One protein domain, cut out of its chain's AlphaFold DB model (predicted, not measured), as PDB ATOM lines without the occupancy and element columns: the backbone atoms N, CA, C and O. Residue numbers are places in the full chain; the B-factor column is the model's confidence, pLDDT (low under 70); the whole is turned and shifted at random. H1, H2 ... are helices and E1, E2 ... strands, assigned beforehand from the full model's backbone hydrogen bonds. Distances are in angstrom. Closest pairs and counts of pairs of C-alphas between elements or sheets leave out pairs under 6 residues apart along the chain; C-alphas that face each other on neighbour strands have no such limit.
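Overview. This is residues 50 to 62, 117 to 177 and 189 to 230 of the 231 residues of an uncharacterized protein of Natronorubrum sulfidifaciens JCM 14089 (UniProt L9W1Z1). What shape do these coordinates make? Two small twisted sheets, E1 E3 E2 and E4 E8 E5, lie partly face to face as a sandwich with their strands crossed. The hairpin of E6 and E7 lies beside E5 with E7 also near E1, and H1 covers E1. What is printed? The printed part has 116 residues, with one named helix and eight named strands in the order E1 H1 E2 E3 E4 E5 E6 E7 E8; its class is mixed, helices and strands. It is compact, with a radius of gyration of the C-alphas of 13.5 A and spans of 35 by 33 by 24 A.

Along the chain. Where is the first sheet? E1 is residues 50 to 58, 26.4 A long, from C-alpha 50 at (110.162, -23.484, 186.976); E3 is residues 156 to 161, 15.6 A, and E2 residues 135 to 138, 10.5 A. Where are the other strands? E4 is residues 164 to 170, 20.2 A; E8 residues 223 to 229, 19.9 A, ending at C-alpha 229 (101.966, -22.437, 186.664); E5 residues 191 to 195, 12.0 A. E6 is residues 197 to 202, 14.8 A, and E7 residues 213 to 218, 16.9 A. Where is the helix? H1 is residues 119 to 131, 18.3 A.

Arrangement. How is each sheet paired? E3 is antiparallel to E1, with N 54 and O 156 at 2.8 A, and parallel to E2, with N 157 and O 135 at 2.8 A. E8 is antiparallel to E4, with N 228 and O 165 at 2.7 A, and to E5, with N 227 and O 192 at 2.7 A. How do the sheets meet? They form a sandwich, two sheets face to face, with 26 pairs of C-alphas within 10 A and strands at 47 degrees; the closest C-alphas of E3 and E8 are those of Ile 160 and Thr 229, 7.5 A apart. Where are the hairpin and the helix? E6 and E7 are an antiparallel hairpin, with N 216 and O 200 at 2.8 A; the closest C-alphas of E5 and E7, Ile 191 and Ala 215, are 7.5 A apart. H1, with every O i to N i+4 pair within hydrogen-bond range, is on the sheet E1 E3 E2 over E1 at a height of 9.4 A, and their closest C-alphas, Glu 57 and Ala 125, are 7.3 A apart.

Size, cuts and confidence. Where is it cut? Residues 63 to 116 and 178 to 188 are not printed, with C-alpha gaps of 11.7 A and 29.1 A. Which link is long? That from E2 to E3; its residues 148 to 149 pair in parallel with residues 168 to 169 of E4. Where is confidence low? Residues 60 to 62 and 173 to 177 have pLDDT under 70.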
ATOM      1  N   SER A  50     110.780 -22.198 187.294       96.25
ATOM      2  CA  SER A  50     110.162 -23.484 186.976       96.25
ATOM      3  C   SER A  50     110.131 -23.666 185.461       96.25
ATOM      4  O   SER A  50     110.171 -22.695 184.705       96.25
ATOM      5  N   THR A  51     110.074 -24.908 184.989       96.56
ATOM      6  CA  THR A  51     109.944 -25.208 183.557       96.56
ATOM      7  C   THR A  51     108.774 -26.154 183.350       96.56
ATOM      8  O   THR A  51     108.669 -27.140 184.075       96.56
ATOM      9  N   VAL A  52     107.934 -25.846 182.364       97.06
ATOM     10  CA  VAL A  52     106.803 -26.666 181.913       97.06
ATOM     11  C   VAL A  52     106.977 -26.937 180.422       97.06
ATOM     12  O   VAL A  52     107.393 -26.047 179.681       97.06
ATOM     13  N   THR A  53     106.679 -28.148 179.975       97.31
ATOM     14  CA  THR A  53     106.632 -28.501 178.554       97.31
ATOM     15  C   THR A  53     105.213 -28.288 178.041       97.31
ATOM     16  O   THR A  53     104.291 -28.905 178.558       97.31
ATOM     17  N   LEU A  54     105.036 -27.428 177.039       97.69
ATOM     18  CA  LEU A  54     103.747 -27.124 176.414       97.69
ATOM     19  C   LEU A  54     103.730 -27.641 174.972       97.69
ATOM     20  O   LEU A  54     104.635 -27.318 174.209       97.69
ATOM     21  N   LEU A  55     102.695 -28.374 174.574       97.31
ATOM     22  CA  LEU A  55     102.451 -28.777 173.183       97.31
ATOM     23  C   LEU A  55     101.074 -28.278 172.735       97.31
ATOM     24  O   LEU A  55     100.128 -28.306 173.521       97.31
ATOM     25  N   VAL A  56     100.965 -27.836 171.480       96.69
ATOM     26  CA  VAL A  56      99.699 -27.392 170.877       96.69
ATOM     27  C   VAL A  56      99.387 -28.234 169.643       96.69
ATOM     28  O   VAL A  56     100.176 -28.263 168.701       96.69
ATOM     29  N   GLU A  57      98.220 -28.870 169.626       94.38
ATOM     30  CA  GLU A  57      97.709 -29.672 168.507       94.38
ATOM     31  C   GLU A  57      96.387 -29.084 168.007       94.38
ATOM     32  O   GLU A  57      95.580 -28.596 168.798       94.38
ATOM     33  N   GLY A  58      96.128 -29.148 166.703       91.31
ATOM     34  CA  GLY A  58      94.800 -28.827 166.172       91.31
ATOM     35  C   GLY A  58      93.809 -29.944 166.495       91.31
ATOM     36  O   GLY A  58      94.141 -31.118 166.334       91.31
ATOM     37  N   VAL A  59      92.588 -29.603 166.920       86.12
ATOM     38  CA  VAL A  59      91.509 -30.586 167.095       86.12
ATOM     39  C   VAL A  59      90.450 -30.350 166.023       86.12
ATOM     40  O   VAL A  59      89.825 -29.301 165.986       86.12
ATOM     41  N   GLY A  60      90.262 -31.304 165.110       69.00
ATOM     42  CA  GLY A  60      89.262 -31.135 164.040       69.00
ATOM     43  C   GLY A  60      89.592 -31.743 162.679       69.00
ATOM     44  O   GLY A  60      88.708 -31.848 161.844       69.00
ATOM     45  N   GLY A  61      90.810 -32.242 162.460       55.72
ATOM     46  CA  GLY A  61      91.273 -32.625 161.119       55.72
ATOM     47  C   GLY A  61      91.074 -34.077 160.671       55.72
ATOM     48  O   GLY A  61      91.629 -34.447 159.641       55.72
ATOM     49  N   HIS A  62      90.314 -34.925 161.378       53.94
ATOM     50  CA  HIS A  62      89.977 -36.269 160.868       53.94
ATOM     51  C   HIS A  62      88.825 -36.222 159.848       53.94
ATOM     52  O   HIS A  62      87.991 -37.129 159.777       53.94
ATOM     53  N   LEU A 117      89.518 -35.822 173.689       89.00
ATOM     54  CA  LEU A 117      90.273 -36.381 172.572       89.00
ATOM     55  C   LEU A 117      90.106 -37.898 172.469       89.00
ATOM     56  O   LEU A 117      89.860 -38.574 173.471       89.00
ATOM     57  N   SER A 118      90.283 -38.445 171.265       90.00
ATOM     58  CA  SER A 118      90.356 -39.896 171.104       90.00
ATOM     59  C   SER A 118      91.677 -40.442 171.661       90.00
ATOM     60  O   SER A 118      92.686 -39.737 171.700       90.00
ATOM     61  N   ASP A 119      91.703 -41.727 172.034       89.81
ATOM     62  CA  ASP A 119      92.941 -42.401 172.464       89.81
ATOM     63  C   ASP A 119      94.061 -42.272 171.410       89.81
ATOM     64  O   ASP A 119      95.238 -42.202 171.754       89.81
ATOM     65  N   GLN A 120      93.699 -42.227 170.121       90.38
ATOM     66  CA  GLN A 120      94.649 -42.080 169.021       90.38
ATOM     67  C   GLN A 120      95.250 -40.669 168.959       90.38
ATOM     68  O   GLN A 120      96.443 -40.540 168.695       90.38
ATOM     69  N   ASP A 121      94.460 -39.629 169.232       91.81
ATOM     70  CA  ASP A 121      94.959 -38.248 169.285       91.81
ATOM     71  C   ASP A 121      95.897 -38.060 170.486       91.81
ATOM     72  O   ASP A 121      96.949 -37.435 170.370       91.81
ATOM     73  N   ILE A 122      95.563 -38.672 171.629       92.50
ATOM     74  CA  ILE A 122      96.428 -38.678 172.817       92.50
ATOM     75  C   ILE A 122      97.737 -39.425 172.527       92.50
ATOM     76  O   ILE A 122      98.810 -38.921 172.856       92.50
ATOM     77  N   GLU A 123      97.680 -40.602 171.891       93.25
ATOM     78  CA  GLU A 123      98.879 -41.359 171.496       93.25
ATOM     79  C   GLU A 123      99.762 -40.555 170.528       93.25
ATOM     80  O   GLU A 123     100.989 -40.571 170.652       93.25
ATOM     81  N   HIS A 124      99.151 -39.808 169.603       91.75
ATOM     82  CA  HIS A 124      99.861 -38.926 168.679       91.75
ATOM     83  C   HIS A 124     100.590 -37.803 169.427       91.75
ATOM     84  O   HIS A 124     101.813 -37.693 169.312       91.75
ATOM     85  N   ALA A 125      99.878 -37.030 170.252       94.31
ATOM     86  CA  ALA A 125     100.463 -35.955 171.054       94.31
ATOM     87  C   ALA A 125     101.582 -36.474 171.975       94.31
ATOM     88  O   ALA A 125     102.630 -35.844 172.129       94.31
ATOM     89  N   CYS A 126     101.406 -37.675 172.531       95.19
ATOM     90  CA  CYS A 126     102.424 -38.335 173.340       95.19
ATOM     91  C   CYS A 126     103.721 -38.586 172.554       95.19
ATOM     92  O   CYS A 126     104.820 -38.376 173.070       95.19
ATOM     93  N   GLY A 127     103.604 -38.977 171.280       93.25
ATOM     94  CA  GLY A 127     104.745 -39.142 170.383       93.25
ATOM     95  C   GLY A 127     105.570 -37.860 170.235       93.25
ATOM     96  O   GLY A 127     106.799 -37.920 170.308       93.25
ATOM     97  N   HIS A 128     104.913 -36.707 170.101       93.62
ATOM     98  CA  HIS A 128     105.591 -35.409 170.048       93.62
ATOM     99  C   HIS A 128     106.321 -35.098 171.362       93.62
ATOM    100  O   HIS A 128     107.500 -34.745 171.351       93.62
ATOM    101  N   MET A 129     105.671 -35.315 172.507       92.94
ATOM    102  CA  MET A 129     106.264 -35.040 173.822       92.94
ATOM    103  C   MET A 129     107.475 -35.934 174.155       92.94
ATOM    104  O   MET A 129     108.419 -35.468 174.796       92.94
ATOM    105  N   GLU A 130     107.482 -37.208 173.741       92.25
ATOM    106  CA  GLU A 130     108.594 -38.132 174.033       92.25
ATOM    107  C   GLU A 130     109.797 -37.922 173.096       92.25
ATOM    108  O   GLU A 130     110.955 -37.992 173.534       92.25
ATOM    109  N   PHE A 131     109.549 -37.724 171.798       88.31
ATOM    110  CA  PHE A 131     110.590 -37.856 170.776       88.31
ATOM    111  C   PHE A 131     111.083 -36.538 170.194       88.31
ATOM    112  O   PHE A 131     112.233 -36.497 169.727       88.31
ATOM    113  N   ASP A 132     110.273 -35.482 170.234       90.56
ATOM    114  CA  ASP A 132     110.646 -34.224 169.612       90.56
ATOM    115  C   ASP A 132     111.471 -33.345 170.550       90.56
ATOM    116  O   ASP A 132     111.328 -33.319 171.774       90.56
ATOM    117  N   GLY A 133     112.436 -32.650 169.951       87.31
ATOM    118  CA  GLY A 133     113.238 -31.673 170.666       87.31
ATOM    119  C   GLY A 133     112.454 -30.378 170.762       87.31
ATOM    120  O   GLY A 133     112.271 -29.730 169.737       87.31
ATOM    121  N   GLY A 134     112.033 -30.012 171.969       88.31
ATOM    122  CA  GLY A 134     111.277 -28.783 172.157       88.31
ATOM    123  C   GLY A 134     112.122 -27.515 172.057       88.31
ATOM    124  O   GLY A 134     113.306 -27.513 172.411       88.31
ATOM    125  N   ASP A 135     111.494 -26.438 171.593       96.12
ATOM    126  CA  ASP A 135     112.091 -25.104 171.572       96.12
ATOM    127  C   ASP A 135     111.955 -24.435 172.947       96.12
ATOM    128  O   ASP A 135     110.921 -24.534 173.609       96.12
ATOM    129  N   ASP A 136     113.009 -23.755 173.401       96.19
ATOM    130  CA  ASP A 136     113.012 -23.050 174.682       96.19
ATOM    131  C   ASP A 136     112.540 -21.597 174.552       96.19
ATOM    132  O   ASP A 136     112.968 -20.854 173.665       96.19
ATOM    133  N   PHE A 137     111.681 -21.164 175.478       96.56
ATOM    134  CA  PHE A 137     111.369 -19.749 175.663       96.56
ATOM    135  C   PHE A 137     110.966 -19.429 177.108       96.56
ATOM    136  O   PHE A 137     110.697 -20.315 177.916       96.56
ATOM    137  N   THR A 138     110.936 -18.142 177.445       97.81
ATOM    138  CA  THR A 138     110.518 -17.646 178.764       97.81
ATOM    139  C   THR A 138     109.111 -17.069 178.671       97.81
ATOM    140  O   THR A 138     108.846 -16.250 177.789       97.81
ATOM    141  N   ALA A 139     108.216 -17.494 179.559       98.12
ATOM    142  CA  ALA A 139     106.868 -16.953 179.663       98.12
ATOM    143  C   ALA A 139     106.899 -15.478 180.090       98.12
ATOM    144  O   ALA A 139     107.766 -15.053 180.855       98.12
ATOM    145  N   GLY A 140     105.932 -14.694 179.618       98.19
ATOM    146  CA  GLY A 140     105.800 -13.303 180.042       98.19
ATOM    147  C   GLY A 140     105.276 -13.218 181.471       98.19
ATOM    148  O   GLY A 140     104.509 -14.065 181.917       98.19
ATOM    149  N   SER A 141     105.618 -12.151 182.183       97.12
ATOM    150  CA  SER A 141     105.085 -11.902 183.537       97.12
ATOM    151  C   SER A 141     103.627 -11.404 183.551       97.12
ATOM    152  O   SER A 141     103.037 -11.192 184.611       97.12
ATOM    153  N   SER A 142     103.052 -11.150 182.371       97.56
ATOM    154  CA  SER A 142     101.674 -10.693 182.164       97.56
ATOM    155  C   SER A 142     101.236 -10.935 180.718       97.56
ATOM    156  O   SER A 142     102.084 -11.102 179.845       97.56
ATOM    157  N   GLU A 143      99.932 -10.865 180.444       97.38
ATOM    158  CA  GLU A 143      99.363 -11.027 179.094       97.38
ATOM    159  C   GLU A 143      99.939 -10.036 178.060       97.38
ATOM    160  O   GLU A 143     100.100 -10.384 176.893       97.38
ATOM    161  N   ASP A 144     100.277  -8.808 178.477       97.38
ATOM    162  CA  ASP A 144     100.854  -7.768 177.605       97.38
ATOM    163  C   ASP A 144     102.332  -8.023 177.236       97.38
ATOM    164  O   ASP A 144     102.847  -7.427 176.288       97.38
ATOM    165  N   ASP A 145     103.022  -8.860 178.014       97.50
ATOM    166  CA  ASP A 145     104.453  -9.182 177.882       97.50
ATOM    167  C   ASP A 145     104.680 -10.638 177.434       97.50
ATOM    168  O   ASP A 145     105.813 -11.071 177.239       97.50
ATOM    169  N   ALA A 146     103.597 -11.398 177.280       98.06
ATOM    170  CA  ALA A 146     103.622 -12.796 176.898       98.06
ATOM    171  C   ALA A 146     104.201 -12.985 175.484       98.06
ATOM    172  O   ALA A 146     103.832 -12.247 174.562       98.06
ATOM    173  N   PRO A 147     105.093 -13.973 175.275       98.31
ATOM    174  CA  PRO A 147     105.509 -14.357 173.936       98.31
ATOM    175  C   PRO A 147     104.327 -14.955 173.164       98.31
ATOM    176  O   PRO A 147     103.495 -15.662 173.734       98.31
ATOM    177  N   THR A 148     104.295 -14.691 171.858       97.44
ATOM    178  CA  THR A 148     103.347 -15.316 170.933       97.44
ATOM    179  C   THR A 148     103.988 -16.532 170.274       97.44
ATOM    180  O   THR A 148     105.081 -16.422 169.713       97.44
ATOM    181  N   ILE A 149     103.276 -17.654 170.291       96.56
ATOM    182  CA  ILE A 149     103.558 -18.860 169.513       96.56
ATOM    183  C   ILE A 149     102.423 -19.117 168.514       96.56
ATOM    184  O   ILE A 149     101.278 -18.741 168.752       96.56
ATOM    185  N   SER A 150     102.756 -19.742 167.391       95.00
ATOM    186  CA  SER A 150     101.796 -20.087 166.330       95.00
ATOM    187  C   SER A 150     102.059 -21.463 165.712       95.00
ATOM    188  O   SER A 150     101.332 -21.894 164.824       95.00
ATOM    189  N   GLU A 151     103.138 -22.133 166.120       93.75
ATOM    190  CA  GLU A 151     103.481 -23.465 165.627       93.75
ATOM    191  C   GLU A 151     102.716 -24.516 166.436       93.75
ATOM    192  O   GLU A 151     102.616 -24.426 167.660       93.75
ATOM    193  N   THR A 152     102.170 -25.501 165.730       92.75
ATOM    194  CA  THR A 152     101.534 -26.696 166.295       92.75
ATOM    195  C   THR A 152     102.461 -27.898 166.114       92.75
ATOM    196  O   THR A 152     103.409 -27.821 165.327       92.75
ATOM    197  N   HIS A 153     102.198 -29.009 166.803       92.38
ATOM    198  CA  HIS A 153     102.984 -30.252 166.706       92.38
ATOM    199  C   HIS A 153     104.455 -30.120 167.129       92.38
ATOM    200  O   HIS A 153     105.291 -30.957 166.792       92.38
ATOM    201  N   GLN A 154     104.785 -29.053 167.857       94.94
ATOM    202  CA  GLN A 154     106.117 -28.792 168.385       94.94
ATOM    203  C   GLN A 154     106.008 -28.589 169.900       94.94
ATOM    204  O   GLN A 154     105.275 -27.695 170.334       94.94
ATOM    205  N   PRO A 155     106.707 -29.389 170.724       96.62
ATOM    206  CA  PRO A 155     106.770 -29.134 172.154       96.62
ATOM    207  C   PRO A 155     107.627 -27.895 172.450       96.62
ATOM    208  O   PRO A 155     108.612 -27.607 171.773       96.62
ATOM    209  N   PHE A 156     107.293 -27.185 173.519       97.56
ATOM    210  CA  PHE A 156     108.001 -25.996 173.971       97.56
ATOM    211  C   PHE A 156     108.395 -26.123 175.436       97.56
ATOM    212  O   PHE A 156     107.545 -26.343 176.291       97.56
ATOM    213  N   ALA A 157     109.675 -25.933 175.748       97.06
ATOM    214  CA  ALA A 157     110.157 -25.865 177.124       97.06
ATOM    215  C   ALA A 157     110.010 -24.430 177.652       97.06
ATOM    216  O   ALA A 157     110.879 -23.576 177.448       97.06
ATOM    217  N   VAL A 158     108.900 -24.164 178.335       97.88
ATOM    218  CA  VAL A 158     108.527 -22.838 178.828       97.88
ATOM    219  C   VAL A 158     109.108 -22.598 180.215       97.88
ATOM    220  O   VAL A 158     108.741 -23.259 181.184       97.88
ATOM    221  N   THR A 159     110.008 -21.624 180.326       97.62
ATOM    222  CA  THR A 159     110.556 -21.171 181.611       97.62
ATOM    223  C   THR A 159     109.633 -20.128 182.234       97.62
ATOM    224  O   THR A 159     109.318 -19.125 181.597       97.62
ATOM    225  N   ILE A 160     109.224 -20.349 183.480       97.31
ATOM    226  CA  ILE A 160     108.384 -19.451 184.274       97.31
ATOM    227  C   ILE A 160     109.257 -18.810 185.352       97.31
ATOM    228  O   ILE A 160     109.879 -19.512 186.150       97.31
ATOM    229  N   GLU A 161     109.301 -17.478 185.370       95.38
ATOM    230  CA  GLU A 161     109.987 -16.698 186.401       95.38
ATOM    231  C   GLU A 161     108.981 -16.275 187.484       95.38
ATOM    232  O   GLU A 161     108.188 -15.355 187.283       95.38
ATOM    233  N   GLY A 162     109.025 -16.915 188.654       93.94
ATOM    234  CA  GLY A 162     108.091 -16.667 189.754       93.94
ATOM    235  C   GLY A 162     107.035 -17.763 189.892       93.94
ATOM    236  O   GLY A 162     107.329 -18.936 189.697       93.94
ATOM    237  N   ASP A 163     105.824 -17.382 190.301       94.62
ATOM    238  CA  ASP A 163     104.731 -18.330 190.549       94.62
ATOM    239  C   ASP A 163     103.958 -18.693 189.265       94.62
ATOM    240  O   ASP A 163     103.524 -19.833 189.104       94.62
ATOM    241  N   ASP A 164     103.788 -17.733 188.349       97.00
ATOM    242  CA  ASP A 164     103.020 -17.879 187.110       97.00
ATOM    243  C   ASP A 164     103.664 -17.139 185.929       97.00
ATOM    244  O   ASP A 164     104.397 -16.164 186.105       97.00
ATOM    245  N   GLY A 165     103.391 -17.613 184.713       97.94
ATOM    246  CA  GLY A 165     103.829 -16.998 183.460       97.94
ATOM    247  C   GLY A 165     102.736 -17.049 182.395       97.94
ATOM    248  O   GLY A 165     101.825 -17.860 182.480       97.94
ATOM    249  N   TYR A 166     102.804 -16.186 181.387       98.50
ATOM    250  CA  TYR A 166     101.787 -16.061 180.341       98.50
ATOM    251  C   TYR A 166     102.364 -16.374 178.963       98.50
ATOM    252  O   TYR A 166     103.498 -15.995 178.660       98.50
ATOM    253  N   VAL A 167     101.560 -17.022 178.122       98.38
ATOM    254  CA  VAL A 167     101.862 -17.343 176.720       98.38
ATOM    255  C   VAL A 167     100.642 -17.016 175.865       98.38
ATOM    256  O   VAL A 167      99.507 -17.246 176.280       98.38
ATOM    257  N   VAL A 168     100.869 -16.468 174.676       98.31
ATOM    258  CA  VAL A 168      99.824 -16.204 173.681       98.31
ATOM    259  C   VAL A 168      99.960 -17.232 172.565       98.31
ATOM    260  O   VAL A 168     101.047 -17.401 172.020       98.31
ATOM    261  N   PHE A 169      98.865 -17.888 172.200       97.44
ATOM    262  CA  PHE A 169      98.782 -18.683 170.979       97.44
ATOM    263  C   PHE A 169      97.922 -17.940 169.958       97.44
ATOM    264  O   PHE A 169      96.820 -17.503 170.288       97.44
ATOM    265  N   GLU A 170      98.431 -17.759 168.744       95.75
ATOM    266  CA  GLU A 170      97.725 -17.093 167.645       95.75
ATOM    267  C   GLU A 170      97.874 -17.914 166.364       95.75
ATOM    268  O   GLU A 170      98.967 -18.385 166.044       95.75
ATOM    269  N   VAL A 171      96.785 -18.046 165.610       92.25
ATOM    270  CA  VAL A 171      96.790 -18.640 164.268       92.25
ATOM    271  C   VAL A 171      96.504 -17.570 163.226       92.25
ATOM    272  O   VAL A 171      95.690 -16.671 163.433       92.25
ATOM    273  N   ASP A 172      97.182 -17.647 162.082       85.62
ATOM    274  CA  ASP A 172      96.844 -16.793 160.949       85.62
ATOM    275  C   ASP A 172      95.474 -17.227 160.391       85.62
ATOM    276  O   ASP A 172      95.316 -18.362 159.944       85.62
ATOM    277  N   ASP A 173      94.504 -16.302 160.352       68.56
ATOM    278  CA  ASP A 173      93.099 -16.481 159.908       68.56
ATOM    279  C   ASP A 173      92.900 -17.082 158.490       68.56
ATOM    280  O   ASP A 173      91.783 -17.124 157.970       68.56
ATOM    281  N   HIS A 174      93.971 -17.438 157.781       65.31
ATOM    282  CA  HIS A 174      93.935 -17.754 156.354       65.31
ATOM    283  C   HIS A 174      94.002 -19.247 156.033       65.31
ATOM    284  O   HIS A 174      93.673 -19.593 154.898       65.31
ATOM    285  N   ASP A 175      94.400 -20.103 156.980       63.88
ATOM    286  CA  ASP A 175      94.779 -21.491 156.673       63.88
ATOM    287  C   ASP A 175      94.165 -22.557 157.603       63.88
ATOM    288  O   ASP A 175      94.420 -23.743 157.403       63.88
ATOM    289  N   HIS A 176      93.328 -22.171 158.572       63.22
ATOM    290  CA  HIS A 176      92.711 -23.110 159.511       63.22
ATOM    291  C   HIS A 176      91.191 -22.944 159.514       63.22
ATOM    292  O   HIS A 176      90.672 -21.909 159.929       63.22
ATOM    293  N   ASP A 177      90.484 -23.959 159.016       67.06
ATOM    294  CA  ASP A 177      89.034 -24.085 159.198       67.06
ATOM    295  C   ASP A 177      88.681 -24.444 160.659       67.06
ATOM    296  O   ASP A 177      87.531 -24.276 161.065       67.06
ATOM    297  N   GLY A 189      97.594 -29.327 186.368       91.62
ATOM    298  CA  GLY A 189      97.082 -28.052 186.865       91.62
ATOM    299  C   GLY A 189      97.927 -26.851 186.454       91.62
ATOM    300  O   GLY A 189      97.881 -25.829 187.144       91.62
ATOM    301  N   SER A 190      98.738 -26.979 185.404       95.12
ATOM    302  CA  SER A 190      99.626 -25.904 184.966       95.12
ATOM    303  C   SER A 190      98.929 -24.936 184.022       95.12
ATOM    304  O   SER A 190      99.270 -23.759 184.061       95.12
ATOM    305  N   ILE A 191      97.948 -25.376 183.235       97.00
ATOM    306  CA  ILE A 191      97.270 -24.584 182.210       97.00
ATOM    307  C   ILE A 191      96.010 -23.923 182.789       97.00
ATOM    308  O   ILE A 191      95.063 -24.583 183.209       97.00
ATOM    309  N   GLU A 192      95.949 -22.592 182.740       97.75
ATOM    310  CA  GLU A 192      94.714 -21.819 182.896       97.75
ATOM    311  C   GLU A 192      94.499 -20.940 181.659       97.75
ATOM    312  O   GLU A 192      95.328 -20.094 181.339       97.75
ATOM    313  N   VAL A 193      93.365 -21.089 180.977       97.62
ATOM    314  CA  VAL A 193      93.019 -20.253 179.817       97.62
ATOM    315  C   VAL A 193      92.388 -18.944 180.295       97.62
ATOM    316  O   VAL A 193      91.313 -18.953 180.901       97.62
ATOM    317  N   THR A 194      93.044 -17.812 180.032       97.56
ATOM    318  CA  THR A 194      92.555 -16.473 180.412       97.56
ATOM    319  C   THR A 194      91.804 -15.766 179.283       97.56
ATOM    320  O   THR A 194      90.914 -14.959 179.565       97.56
ATOM    321  N   ASP A 195      92.096 -16.114 178.029       97.25
ATOM    322  CA  ASP A 195      91.384 -15.664 176.827       97.25
ATOM    323  C   ASP A 195      91.214 -16.850 175.861       97.25
ATOM    324  O   ASP A 195      92.170 -17.588 175.623       97.25
ATOM    325  N   GLY A 196      89.992 -17.051 175.361       95.69
ATOM    326  CA  GLY A 196      89.541 -18.271 174.672       95.69
ATOM    327  C   GLY A 196      88.349 -18.940 175.376       95.69
ATOM    328  O   GLY A 196      87.895 -18.481 176.432       95.69
ATOM    329  N   HIS A 197      87.814 -20.018 174.798       95.88
ATOM    330  CA  HIS A 197      86.745 -20.825 175.390       95.88
ATOM    331  C   HIS A 197      87.200 -22.270 175.611       95.88
ATOM    332  O   HIS A 197      87.507 -22.979 174.665       95.88
ATOM    333  N   VAL A 198      87.239 -22.711 176.872       96.62
ATOM    334  CA  VAL A 198      87.578 -24.099 177.220       96.62
ATOM    335  C   VAL A 198      86.368 -24.997 176.980       96.62
ATOM    336  O   VAL A 198      85.368 -24.890 177.698       96.62
ATOM    337  N   GLU A 199      86.486 -25.892 176.006       94.75
ATOM    338  CA  GLU A 199      85.489 -26.921 175.689       94.75
ATOM    339  C   GLU A 199      85.646 -28.142 176.605       94.75
ATOM    340  O   GLU A 199      84.661 -28.726 177.068       94.75
ATOM    341  N   TYR A 200      86.894 -28.511 176.905       94.44
ATOM    342  CA  TYR A 200      87.231 -29.673 177.722       94.44
ATOM    343  C   TYR A 200      88.550 -29.465 178.466       94.44
ATOM    344  O   TYR A 200      89.468 -28.844 177.942       94.44
ATOM    345  N   GLU A 201      88.669 -30.024 179.666       94.12
ATOM    346  CA  GLU A 201      89.919 -30.067 180.429       94.12
ATOM    347  C   GLU A 201      90.000 -31.371 181.232       94.12
ATOM    348  O   GLU A 201      88.990 -31.867 181.747       94.12
ATOM    349  N   THR A 202      91.203 -31.926 181.361       93.25
ATOM    350  CA  THR A 202      91.482 -33.056 182.254       93.25
ATOM    351  C   THR A 202      92.903 -32.980 182.805       93.25
ATOM    352  O   THR A 202      93.812 -32.514 182.125       93.25
ATOM    353  N   ALA A 203      93.092 -33.468 184.032       87.50
ATOM    354  CA  ALA A 203      94.356 -33.421 184.778       87.50
ATOM    355  C   ALA A 203      94.889 -34.825 185.142       87.50
ATOM    356  O   ALA A 203      95.479 -35.016 186.206       87.50
ATOM    357  N   ASP A 204      94.571 -35.824 184.317       88.69
ATOM    358  CA  ASP A 204      95.059 -37.204 184.422       88.69
ATOM    359  C   ASP A 204      94.864 -37.851 183.044       88.69
ATOM    360  O   ASP A 204      93.745 -38.213 182.670       88.69
ATOM    361  N   VAL A 205      95.930 -37.900 182.246       91.06
ATOM    362  CA  VAL A 205      95.880 -38.447 180.886       91.06
ATOM    363  C   VAL A 205      96.332 -39.900 180.927       91.06
ATOM    364  O   VAL A 205      97.512 -40.216 181.060       91.06
ATOM    365  N   ASP A 206      95.371 -40.816 180.836       89.81
ATOM    366  CA  ASP A 206      95.678 -42.239 180.755       89.81
ATOM    367  C   ASP A 206      96.437 -42.551 179.452       89.81
ATOM    368  O   ASP A 206      96.028 -42.160 178.361       89.81
ATOM    369  N   GLY A 207      97.520 -43.324 179.557       86.62
ATOM    370  CA  GLY A 207      98.236 -43.860 178.392       86.62
ATOM    371  C   GLY A 207      99.471 -43.077 177.942       86.62
ATOM    372  O   GLY A 207     100.199 -43.603 177.102       86.62
ATOM    373  N   CYS A 208      99.763 -41.916 178.537       92.62
ATOM    374  CA  CYS A 208     100.980 -41.145 178.277       92.62
ATOM    375  C   CYS A 208     101.625 -40.687 179.596       92.62
ATOM    376  O   CYS A 208     100.978 -40.007 180.380       92.62
ATOM    377  N   ASP A 209     102.882 -41.063 179.863       93.06
ATOM    378  CA  ASP A 209     103.597 -40.651 181.092       93.06
ATOM    379  C   ASP A 209     104.206 -39.231 180.954       93.06
ATOM    380  O   ASP A 209     104.744 -38.672 181.912       93.06
ATOM    381  N   GLU A 210     104.209 -38.682 179.739       94.12
ATOM    382  CA  GLU A 210     104.780 -37.392 179.360       94.12
ATOM    383  C   GLU A 210     103.760 -36.250 179.408       94.12
ATOM    384  O   GLU A 210     104.152 -35.086 179.377       94.12
ATOM    385  N   ILE A 211     102.471 -36.580 179.480       95.75
ATOM    386  CA  ILE A 211     101.367 -35.627 179.512       95.75
ATOM    387  C   ILE A 211     100.591 -35.880 180.798       95.75
ATOM    388  O   ILE A 211     100.029 -36.951 180.999       95.75
ATOM    389  N   GLU A 212     100.520 -34.873 181.656       96.25
ATOM    390  CA  GLU A 212      99.752 -34.938 182.900       96.25
ATOM    391  C   GLU A 212      98.393 -34.231 182.753       96.25
ATOM    392  O   GLU A 212      97.451 -34.528 183.488       96.25
ATOM    393  N   GLU A 213      98.268 -33.304 181.801       96.06
ATOM    394  CA  GLU A 213      97.080 -32.476 181.595       96.06
ATOM    395  C   GLU A 213      96.900 -32.099 180.124       96.06
ATOM    396  O   GLU A 213      97.880 -31.890 179.403       96.06
ATOM    397  N   TYR A 214      95.642 -31.944 179.700       97.06
ATOM    398  CA  TYR A 214      95.332 -31.173 178.501       97.06
ATOM    399  C   TYR A 214      94.033 -30.375 178.619       97.06
ATOM    400  O   TYR A 214      93.115 -30.741 179.362       97.06
ATOM    401  N   ALA A 215      93.946 -29.303 177.833       97.38
ATOM    402  CA  ALA A 215      92.744 -28.501 177.650       97.38
ATOM    403  C   ALA A 215      92.435 -28.324 176.158       97.38
ATOM    404  O   ALA A 215      93.317 -27.967 175.382       97.38
ATOM    405  N   ILE A 216      91.182 -28.552 175.767       96.44
ATOM    406  CA  ILE A 216      90.657 -28.242 174.437       96.44
ATOM    407  C   ILE A 216      90.051 -26.844 174.485       96.44
ATOM    408  O   ILE A 216      89.165 -26.575 175.302       96.44
ATOM    409  N   VAL A 217      90.529 -25.958 173.619       96.75
ATOM    410  CA  VAL A 217      90.213 -24.533 173.642       96.75
ATOM    411  C   VAL A 217      89.816 -24.064 172.249       96.75
ATOM    412  O   VAL A 217      90.601 -24.171 171.309       96.75
ATOM    413  N   GLU A 218      88.620 -23.495 172.140       95.44
ATOM    414  CA  GLU A 218      88.193 -22.686 170.999       95.44
ATOM    415  C   GLU A 218      88.809 -21.280 171.134       95.44
ATOM    416  O   GLU A 218      88.682 -20.608 172.168       95.44
ATOM    417  N   LEU A 219      89.526 -20.839 170.103       94.88
ATOM    418  CA  LEU A 219      90.223 -19.561 170.059       94.88
ATOM    419  C   LEU A 219      89.231 -18.403 169.899       94.88
ATOM    420  O   LEU A 219      88.303 -18.439 169.094       94.88
ATOM    421  N   HIS A 220      89.474 -17.304 170.608       93.88
ATOM    422  CA  HIS A 220      88.705 -16.074 170.465       93.88
ATOM    423  C   HIS A 220      89.392 -15.152 169.450       93.88
ATOM    424  O   HIS A 220      90.490 -14.664 169.696       93.88
ATOM    425  N   ASP A 221      88.756 -14.927 168.293       91.94
ATOM    426  CA  ASP A 221      89.336 -14.147 167.183       91.94
ATOM    427  C   ASP A 221      90.724 -14.684 166.739       91.94
ATOM    428  O   ASP A 221      91.657 -13.910 166.519       91.94
ATOM    429  N   GLY A 222      90.876 -16.015 166.651       93.38
ATOM    430  CA  GLY A 222      92.129 -16.668 166.232       93.38
ATOM    431  C   GLY A 222      93.242 -16.642 167.287       93.38
ATOM    432  O   GLY A 222      94.404 -16.897 166.971       93.38
ATOM    433  N   ARG A 223      92.898 -16.325 168.541       95.50
ATOM    434  CA  ARG A 223      93.834 -16.165 169.653       95.50
ATOM    435  C   ARG A 223      93.378 -16.895 170.919       95.50
ATOM    436  O   ARG A 223      92.193 -16.933 171.237       95.50
ATOM    437  N   ALA A 224      94.341 -17.403 171.681       97.44
ATOM    438  CA  ALA A 224      94.166 -17.781 173.079       97.44
ATOM    439  C   ALA A 224      95.304 -17.224 173.941       97.44
ATOM    440  O   ALA A 224      96.428 -17.015 173.474       97.44
ATOM    441  N   VAL A 225      95.017 -16.989 175.220       98.31
ATOM    442  CA  VAL A 225      96.018 -16.608 176.222       98.31
ATOM    443  C   VAL A 225      95.989 -17.622 177.354       98.31
ATOM    444  O   VAL A 225      94.935 -17.914 177.921       98.31
ATOM    445  N   LEU A 226      97.163 -18.158 177.669       98.31
ATOM    446  CA  LEU A 226      97.375 -19.167 178.694       98.31
ATOM    447  C   LEU A 226      98.168 -18.546 179.839       98.31
ATOM    448  O   LEU A 226      99.222 -17.950 179.609       98.31
ATOM    449  N   ARG A 227      97.703 -18.735 181.071       98.38
ATOM    450  CA  ARG A 227      98.515 -18.605 182.277       98.38
ATOM    451  C   ARG A 227      99.026 -19.987 182.665       98.38
ATOM    452  O   ARG A 227      98.240 -20.887 182.935       98.38
ATOM    453  N   LEU A 228     100.343 -20.126 182.711       97.94
ATOM    454  CA  LEU A 228     101.059 -21.328 183.096       97.94
ATOM    455  C   LEU A 228     101.544 -21.224 184.543       97.94
ATOM    456  O   LEU A 228     102.026 -20.171 184.965       97.94
ATOM    457  N   THR A 229     101.450 -22.319 185.290       96.81
ATOM    458  CA  THR A 229     101.966 -22.437 186.664       96.81
ATOM    459  C   THR A 229     103.009 -23.549 186.722       96.81
ATOM    460  O   THR A 229     102.773 -24.641 186.208       96.81
ATOM    461  N   GLY A 230     104.162 -23.273 187.330       89.25
ATOM    462  CA  GLY A 230     105.218 -24.268 187.536       89.25
ATOM    463  C   GLY A 230     105.037 -25.092 188.817       89.25
ATOM    464  O   GLY A 230     104.319 -24.676 189.728       89.25
TER     465      GLY A 230